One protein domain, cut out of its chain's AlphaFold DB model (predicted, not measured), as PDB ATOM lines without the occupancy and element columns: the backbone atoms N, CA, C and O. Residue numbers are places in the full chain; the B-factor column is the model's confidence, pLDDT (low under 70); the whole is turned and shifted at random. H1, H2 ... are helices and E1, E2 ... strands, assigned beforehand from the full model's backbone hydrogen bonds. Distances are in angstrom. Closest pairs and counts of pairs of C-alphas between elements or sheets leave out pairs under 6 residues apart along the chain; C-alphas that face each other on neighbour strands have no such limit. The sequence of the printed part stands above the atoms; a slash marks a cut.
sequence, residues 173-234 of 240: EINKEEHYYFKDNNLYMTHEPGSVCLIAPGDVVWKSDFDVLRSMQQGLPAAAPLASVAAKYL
ATOM      1  N   GLU A 173     -11.571  50.747   8.886       97.38
ATOM      2  CA  GLU A 173     -12.916  50.820   8.320       97.38
ATOM      3  C   GLU A 173     -13.614  52.086   8.832       97.38
ATOM      4  O   GLU A 173     -13.343  52.541   9.944       97.38
ATOM      5  N   ILE A 174     -14.479  52.681   8.007       97.50
ATOM      6  CA  ILE A 174     -15.342  53.787   8.434       97.50
ATOM      7  C   ILE A 174     -16.614  53.176   9.005       97.50
ATOM      8  O   ILE A 174     -17.326  52.458   8.298       97.50
ATOM      9  N   ASN A 175     -16.911  53.477  10.263       96.44
ATOM     10  CA  ASN A 175     -18.192  53.123  10.849       96.44
ATOM     11  C   ASN A 175     -19.298  53.987  10.225       96.44
ATOM     12  O   ASN A 175     -19.212  55.210  10.247       96.44
ATOM     13  N   LYS A 176     -20.327  53.369   9.639       94.56
ATOM     14  CA  LYS A 176     -21.345  54.100   8.867       94.56
ATOM     15  C   LYS A 176     -22.586  54.476   9.669       94.56
ATOM     16  O   LYS A 176     -23.189  55.498   9.368       94.56
ATOM     17  N   GLU A 177     -22.983  53.646  10.628       90.69
ATOM     18  CA  GLU A 177     -24.365  53.663  11.139       90.69
ATOM     19  C   GLU A 177     -24.454  53.482  12.658       90.69
ATOM     20  O   GLU A 177     -25.279  54.123  13.305       90.69
ATOM     21  N   GLU A 178     -23.581  52.668  13.248       94.62
ATOM     22  CA  GLU A 178     -23.743  52.211  14.629       94.62
ATOM     23  C   GLU A 178     -23.085  53.150  15.644       94.62
ATOM     24  O   GLU A 178     -22.097  53.819  15.344       94.62
ATOM     25  N   HIS A 179     -23.579  53.163  16.878       97.12
ATOM     26  CA  HIS A 179     -22.838  53.721  18.007       97.12
ATOM     27  C   HIS A 179     -22.388  52.588  18.926       97.12
ATOM     28  O   HIS A 179     -23.137  51.647  19.167       97.12
ATOM     29  N   TYR A 180     -21.180  52.698  19.472       97.81
ATOM     30  CA  TYR A 180     -20.652  51.757  20.456       97.81
ATOM     31  C   TYR A 180     -20.263  52.525  21.708       97.81
ATOM     32  O   TYR A 180     -19.384  53.385  21.667       97.81
ATOM     33  N   TYR A 181     -20.893  52.194  22.827       97.94
ATOM     34  CA  TYR A 181     -20.632  52.779  24.134       97.94
ATOM     35  C   TYR A 181     -20.074  51.734  25.091       97.94
ATOM     36  O   TYR A 181     -20.429  50.556  25.038       97.94
ATOM     37  N   PHE A 182     -19.215  52.180  25.997       97.12
ATOM     38  CA  PHE A 182     -18.584  51.353  27.013       97.12
ATOM     39  C   PHE A 182     -18.964  51.824  28.411       97.12
ATOM     40  O   PHE A 182     -18.870  53.017  28.708       97.12
ATOM     41  N   LYS A 183     -19.339  50.884  29.280       95.19
ATOM     42  CA  LYS A 183     -19.541  51.126  30.714       95.19
ATOM     43  C   LYS A 183     -19.333  49.835  31.498       95.19
ATOM     44  O   LYS A 183     -19.878  48.806  31.117       95.19
ATOM     45  N   ASP A 184     -18.554  49.884  32.577       92.69
ATOM     46  CA  ASP A 184     -18.362  48.765  33.516       92.69
ATOM     47  C   ASP A 184     -18.026  47.421  32.836       92.69
ATOM     48  O   ASP A 184     -18.566  46.375  33.185       92.69
ATOM     49  N   ASN A 185     -17.145  47.454  31.827       93.06
ATOM     50  CA  ASN A 185     -16.758  46.299  31.003       93.06
ATOM     51  C   ASN A 185     -17.890  45.681  30.155       93.06
ATOM     52  O   ASN A 185     -17.768  44.550  29.687       93.06
ATOM     53  N   ASN A 186     -18.962  46.434  29.913       95.38
ATOM     54  CA  ASN A 186     -20.067  46.068  29.033       95.38
ATOM     55  C   ASN A 186     -20.124  46.982  27.803       95.38
ATOM     56  O   ASN A 186     -19.761  48.163  27.856       95.38
ATOM     57  N   LEU A 187     -20.597  46.406  26.697       97.25
ATOM     58  CA  LEU A 187     -20.798  47.075  25.419       97.25
ATOM     59  C   LEU A 187     -22.279  47.424  25.232       97.25
ATOM     60  O   LEU A 187     -23.139  46.562  25.397       97.25
ATOM     61  N   TYR A 188     -22.566  48.661  24.828       97.06
ATOM     62  CA  TYR A 188     -23.921  49.156  24.577       97.06
ATOM     63  C   TYR A 188     -24.011  49.786  23.186       97.06
ATOM     64  O   TYR A 188     -23.081  50.460  22.753       97.06
ATOM     65  N   MET A 189     -25.135  49.583  22.491       96.00
ATOM     66  CA  MET A 189     -25.395  50.194  21.172       96.00
ATOM     67  C   MET A 189     -26.116  51.545  21.278       96.00
ATOM     68  O   MET A 189     -26.196  52.315  20.325       96.00
ATOM     69  N   THR A 190     -26.653  51.840  22.459       95.81
ATOM     70  CA  THR A 190     -27.343  53.083  22.795       95.81
ATOM     71  C   THR A 190     -26.648  53.741  23.974       95.81
ATOM     72  O   THR A 190     -26.036  53.068  24.803       95.81
ATOM     73  N   HIS A 191     -26.737  55.066  24.050       96.75
ATOM     74  CA  HIS A 191     -26.153  55.807  25.157       96.75
ATOM     75  C   HIS A 191     -26.838  55.439  26.479       96.75
ATOM     76  O   HIS A 191     -28.039  55.653  26.643       96.75
ATOM     77  N   GLU A 192     -26.037  55.002  27.446       95.75
ATOM     78  CA  GLU A 192     -26.440  54.828  28.839       95.75
ATOM     79  C   GLU A 192     -25.794  55.916  29.713       95.75
ATOM     80  O   GLU A 192     -24.625  56.255  29.490       95.75
ATOM     81  N   PRO A 193     -26.477  56.457  30.738       95.06
ATOM     82  CA  PRO A 193     -25.865  57.406  31.665       95.06
ATOM     83  C   PRO A 193     -24.552  56.878  32.264       95.06
ATOM     84  O   PRO A 193     -24.502  55.787  32.846       95.06
ATOM     85  N   GLY A 194     -23.483  57.666  32.119       91.19
ATOM     86  CA  GLY A 194     -22.132  57.316  32.568       91.19
ATOM     87  C   GLY A 194     -21.342  56.420  31.607       91.19
ATOM     88  O   GLY A 194     -20.220  56.046  31.929       91.19
ATOM     89  N   SER A 195     -21.900  56.069  30.445       95.44
ATOM     90  CA  SER A 195     -21.149  55.376  29.397       95.44
ATOM     91  C   SER A 195     -20.265  56.334  28.599       95.44
ATOM     92  O   SER A 195     -20.570  57.517  28.441       95.44
ATOM     93  N   VAL A 196     -19.159  55.810  28.074       95.12
ATOM     94  CA  VAL A 196     -18.260  56.538  27.176       95.12
ATOM     95  C   VAL A 196     -18.499  56.063  25.752       95.12
ATOM     96  O   VAL A 196     -18.465  54.864  25.486       95.12
ATOM     97  N   CYS A 197     -18.717  56.996  24.826       96.25
ATOM     98  CA  CYS A 197     -18.774  56.675  23.404       96.25
ATOM     99  C   CYS A 197     -17.385  56.224  22.930       96.25
ATOM    100  O   CYS A 197     -16.430  57.003  22.970       96.25
ATOM    101  N   LEU A 198     -17.273  54.966  22.506       96.38
ATOM    102  CA  LEU A 198     -16.075  54.432  21.869       96.38
ATOM    103  C   LEU A 198     -16.033  54.846  20.398       96.38
ATOM    104  O   LEU A 198     -15.015  55.339  19.923       96.38
ATOM    105  N   ILE A 199     -17.127  54.611  19.673       97.06
ATOM    106  CA  ILE A 199     -17.201  54.787  18.220       97.06
ATOM    107  C   ILE A 199     -18.575  55.350  17.866       97.06
ATOM    108  O   ILE A 199     -19.595  54.798  18.281       97.06
ATOM    109  N   ALA A 200     -18.587  56.405  17.058       96.88
ATOM    110  CA  ALA A 200     -19.777  56.995  16.460       96.88
ATOM    111  C   ALA A 200     -19.763  56.849  14.923       96.88
ATOM    112  O   ALA A 200     -18.723  56.536  14.326       96.88
ATOM    113  N   PRO A 201     -20.904  57.044  14.242       97.25
ATOM    114  CA  PRO A 201     -20.953  57.099  12.785       97.25
ATOM    115  C   PRO A 201     -20.006  58.170  12.231       97.25
ATOM    116  O   PRO A 201     -19.974  59.303  12.707       97.25
ATOM    117  N   GLY A 202     -19.237  57.806  11.209       96.50
ATOM    118  CA  GLY A 202     -18.200  58.633  10.594       96.50
ATOM    119  C   GLY A 202     -16.788  58.387  11.134       96.50
ATOM    120  O   GLY A 202     -15.823  58.762  10.463       96.50
ATOM    121  N   ASP A 203     -16.635  57.721  12.282       97.19
ATOM    122  CA  ASP A 203     -15.315  57.427  12.838       97.19
ATOM    123  C   ASP A 203     -14.539  56.417  11.983       97.19
ATOM    124  O   ASP A 203     -15.076  55.426  11.480       97.19
ATOM    125  N   VAL A 204     -13.229  56.649  11.869       97.25
ATOM    126  CA  VAL A 204     -12.281  55.684  11.302       97.25
ATOM    127  C   VAL A 204     -11.768  54.788  12.424       97.25
ATOM    128  O   VAL A 204     -11.150  55.266  13.378       97.25
ATOM    129  N   VAL A 205     -11.977  53.484  12.283       97.75
ATOM    130  CA  VAL A 205     -11.718  52.472  13.315       97.75
ATOM    131  C   VAL A 205     -10.699  51.464  12.798       97.75
ATOM    132  O   VAL A 205     -10.665  51.179  11.600       97.75
ATOM    133  N   TRP A 206      -9.862  50.901  13.674       98.00
ATOM    134  CA  TRP A 206      -9.084  49.716  13.307       98.00
ATOM    135  C   TRP A 206     -10.033  48.589  12.933       98.00
ATOM    136  O   TRP A 206     -10.942  48.267  13.695       98.00
ATOM    137  N   LYS A 207      -9.803  47.955  11.782       97.81
ATOM    138  CA  LYS A 207     -10.689  46.890  11.312       97.81
ATOM    139  C   LYS A 207     -10.834  45.765  12.350       97.81
ATOM    140  O   LYS A 207     -11.947  45.341  12.626       97.81
ATOM    141  N   SER A 208      -9.729  45.356  12.977       97.62
ATOM    142  CA  SER A 208      -9.727  44.323  14.024       97.62
ATOM    143  C   SER A 208     -10.596  44.681  15.227       97.62
ATOM    144  O   SER A 208     -11.282  43.823  15.769       97.62
ATOM    145  N   ASP A 209     -10.588  45.948  15.634       97.56
ATOM    146  CA  ASP A 209     -11.370  46.406  16.781       97.56
ATOM    147  C   ASP A 209     -12.852  46.439  16.429       97.56
ATOM    148  O   ASP A 209     -13.701  46.058  17.231       97.56
ATOM    149  N   PHE A 210     -13.165  46.838  15.197       96.69
ATOM    150  CA  PHE A 210     -14.537  46.849  14.722       96.69
ATOM    151  C   PHE A 210     -15.112  45.433  14.602       96.69
ATOM    152  O   PHE A 210     -16.252  45.190  14.996       96.69
ATOM    153  N   ASP A 211     -14.306  44.481  14.127       97.44
ATOM    154  CA  ASP A 211     -14.677  43.068  14.037       97.44
ATOM    155  C   ASP A 211     -14.928  42.459  15.438       97.44
ATOM    156  O   ASP A 211     -15.877  41.687  15.615       97.44
ATOM    157  N   VAL A 212     -14.155  42.859  16.462       97.62
ATOM    158  CA  VAL A 212     -14.397  42.491  17.874       97.62
ATOM    159  C   VAL A 212     -15.751  43.012  18.357       97.62
ATOM    160  O   VAL A 212     -16.552  42.239  18.885       97.62
ATOM    161  N   LEU A 213     -16.040  44.297  18.141       97.06
ATOM    162  CA  LEU A 213     -17.283  44.920  18.605       97.06
ATOM    163  C   LEU A 213     -18.526  44.331  17.925       97.06
ATOM    164  O   LEU A 213     -19.515  44.055  18.600       97.06
ATOM    165  N   ARG A 214     -18.458  44.070  16.615       96.06
ATOM    166  CA  ARG A 214     -19.536  43.411  15.858       96.06
ATOM    167  C   ARG A 214     -19.788  41.986  16.340       96.06
ATOM    168  O   ARG A 214     -20.941  41.593  16.496       96.06
ATOM    169  N   SER A 215     -18.724  41.227  16.614       97.19
ATOM    170  CA  SER A 215     -18.855  39.869  17.155       97.19
ATOM    171  C   SER A 215     -19.572  39.894  18.506       97.19
ATOM    172  O   SER A 215     -20.532  39.154  18.705       97.19
ATOM    173  N   MET A 216     -19.185  40.812  19.399       96.06
ATOM    174  CA  MET A 216     -19.834  40.984  20.704       96.06
ATOM    175  C   MET A 216     -21.297  41.423  20.588       96.06
ATOM    176  O   MET A 216     -22.146  40.864  21.278       96.06
ATOM    177  N   GLN A 217     -21.612  42.368  19.696       94.50
ATOM    178  CA  GLN A 217     -22.988  42.806  19.425       94.50
ATOM    179  C   GLN A 217     -23.881  41.638  18.973       94.50
ATOM    180  O   GLN A 217     -25.043  41.560  19.360       94.50
ATOM    181  N   GLN A 218     -23.333  40.715  18.179       94.62
ATOM    182  CA  GLN A 218     -24.040  39.534  17.673       94.62
ATOM    183  C   GLN A 218     -24.054  38.354  18.663       94.62
ATOM    184  O   GLN A 218     -24.612  37.304  18.349       94.62
ATOM    185  N   GLY A 219     -23.433  38.492  19.841       93.81
ATOM    186  CA  GLY A 219     -23.283  37.400  20.807       93.81
ATOM    187  C   GLY A 219     -22.343  36.281  20.341       93.81
ATOM    188  O   GLY A 219     -22.420  35.160  20.843       93.81
ATOM    189  N   LEU A 220     -21.472  36.562  19.371       95.44
ATOM    190  CA  LEU A 220     -20.483  35.628  18.841       95.44
ATOM    191  C   LEU A 220     -19.153  35.726  19.611       95.44
ATOM    192  O   LEU A 220     -18.832  36.781  20.167       95.44
ATOM    193  N   PRO A 221     -18.331  34.658  19.617       94.69
ATOM    194  CA  PRO A 221     -16.979  34.719  20.162       94.69
ATOM    195  C   PRO A 221     -16.142  35.791  19.457       94.69
ATOM    196  O   PRO A 221     -16.006  35.779  18.235       94.69
ATOM    197  N   ALA A 222     -15.560  36.703  20.232       95.44
ATOM    198  CA  ALA A 222     -14.674  37.741  19.721       95.44
ATOM    199  C   ALA A 222     -13.200  37.318  19.809       95.44
ATOM    200  O   ALA A 222     -12.803  36.584  20.714       95.44
ATOM    201  N   ALA A 223     -12.375  37.828  18.892       94.56
ATOM    202  CA  ALA A 223     -10.944  37.518  18.831       94.56
ATOM    203  C   ALA A 223     -10.114  38.144  19.972       94.56
ATOM    204  O   ALA A 223      -8.981  37.729  20.202       94.56
ATOM    205  N   ALA A 224     -10.659  39.145  20.667       95.31
ATOM    206  CA  ALA A 224     -10.002  39.866  21.753       95.31
ATOM    207  C   ALA A 224     -11.049  40.368  22.772       95.31
ATOM    208  O   ALA A 224     -12.229  40.495  22.420       95.31
ATOM    209  N   PRO A 225     -10.658  40.636  24.033       95.69
ATOM    210  CA  PRO A 225     -11.572  41.164  25.042       95.69
ATOM    211  C   PRO A 225     -12.013  42.600  24.724       95.69
ATOM    212  O   PRO A 225     -11.313  43.352  24.054       95.69
ATOM    213  N   LEU A 226     -13.157  43.029  25.266       97.00
ATOM    214  CA  LEU A 226     -13.669  44.389  25.043       97.00
ATOM    215  C   LEU A 226     -12.680  45.457  25.537       97.00
ATOM    216  O   LEU A 226     -12.528  46.506  24.913       97.00
ATOM    217  N   ALA A 227     -11.975  45.164  26.631       96.44
ATOM    218  CA  ALA A 227     -10.965  46.033  27.217       96.44
ATOM    219  C   ALA A 227      -9.829  46.382  26.237       96.44
ATOM    220  O   ALA A 227      -9.403  47.538  26.206       96.44
ATOM    221  N   SER A 228      -9.399  45.453  25.370       96.25
ATOM    222  CA  SER A 228      -8.340  45.722  24.384       96.25
ATOM    223  C   SER A 228      -8.773  46.736  23.316       96.25
ATOM    224  O   SER A 228      -7.946  47.431  22.717       96.25
ATOM    225  N   VAL A 229     -10.084  46.861  23.086       97.56
ATOM    226  CA  VAL A 229     -10.667  47.892  22.223       97.56
ATOM    227  C   VAL A 229     -10.876  49.181  23.009       97.56
ATOM    228  O   VAL A 229     -10.374  50.229  22.604       97.56
ATOM    229  N   ALA A 230     -11.572  49.104  24.145       97.62
ATOM    230  CA  ALA A 230     -12.025  50.256  24.917       97.62
ATOM    231  C   ALA A 230     -10.879  51.087  25.516       97.62
ATOM    232  O   ALA A 230     -10.967  52.315  25.528       97.62
ATOM    233  N   ALA A 231      -9.786  50.455  25.962       97.06
ATOM    234  CA  ALA A 231      -8.725  51.123  26.718       97.06
ATOM    235  C   ALA A 231      -8.160  52.373  26.018       97.06
ATOM    236  O   ALA A 231      -8.000  53.413  26.658       97.06
ATOM    237  N   LYS A 232      -7.938  52.321  24.696       96.69
ATOM    238  CA  LYS A 232      -7.412  53.455  23.909       96.69
ATOM    239  C   LYS A 232      -8.364  54.654  23.867       96.69
ATOM    240  O   LYS A 232      -7.938  55.797  23.685       96.69
ATOM    241  N   TYR A 233      -9.666  54.398  23.986       96.19
ATOM    242  CA  TYR A 233     -10.689  55.435  23.959       96.19
ATOM    243  C   TYR A 233     -10.814  56.143  25.306       96.19
ATOM    244  O   TYR A 233     -11.186  57.311  25.333       96.19
ATOM    245  N   LEU A 234     -10.410  55.466  26.382       95.12
ATOM    246  CA  LEU A 234     -10.425  55.955  27.758       95.12
ATOM    247  C   LEU A 234      -9.092  56.594  28.191       95.12
ATOM    248  O   LEU A 234      -8.964  57.033  29.331       95.12
TER     249      LEU A 234
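What this domain is: This is residues 173 to 234 of the 240 residues of the protein "Nucleoside-diphosphate kinase" of Nitrospirae bacterium (UniProt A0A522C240). A small antiparallel sheet, E2 E1 E3, is covered on one face by H2, which crosses its strands, and H1 packs on it too: two layers, helices on one face of a sheet. E4 lies outside this sheet, paired with residues 173 to 174. The 62 printed residues, mixed in class, hold E1 E2 E3 E4 H1 H2 in order; they are compact, radius of gyration of the C-alphas 10.5 A, spanning 27 by 24 by 21 A.

Where its parts are: E1, residues 180 to 183, begins at C-alpha (-20.652, 51.757, 20.456). E2 is residues 186 to 188, E3 196 to 199, E4 204 to 206. H1, residues 207 to 217, is 15.3 A long; H2, residues 226 to 233, is 11.5 A.

How they stand to each other: N 182 of E1 and O 196 of E3 are 2.8 A apart; in the hairpin E1 and E2, N 181 and O 188 are 2.8 A apart. H2 runs across the strands, height over the sheet 9.2 A. H1 and H2 touch at Asp 209 and Val 229, C-alphas 5.7 A apart, at a steep tilt of 54 degrees. Every O i to N i+4 pair is within hydrogen-bond range in H1, 2 of 4 in H2.

The domain as a whole: The printed part has no cut and no long link; no printed residue is under 70 in pLDDT.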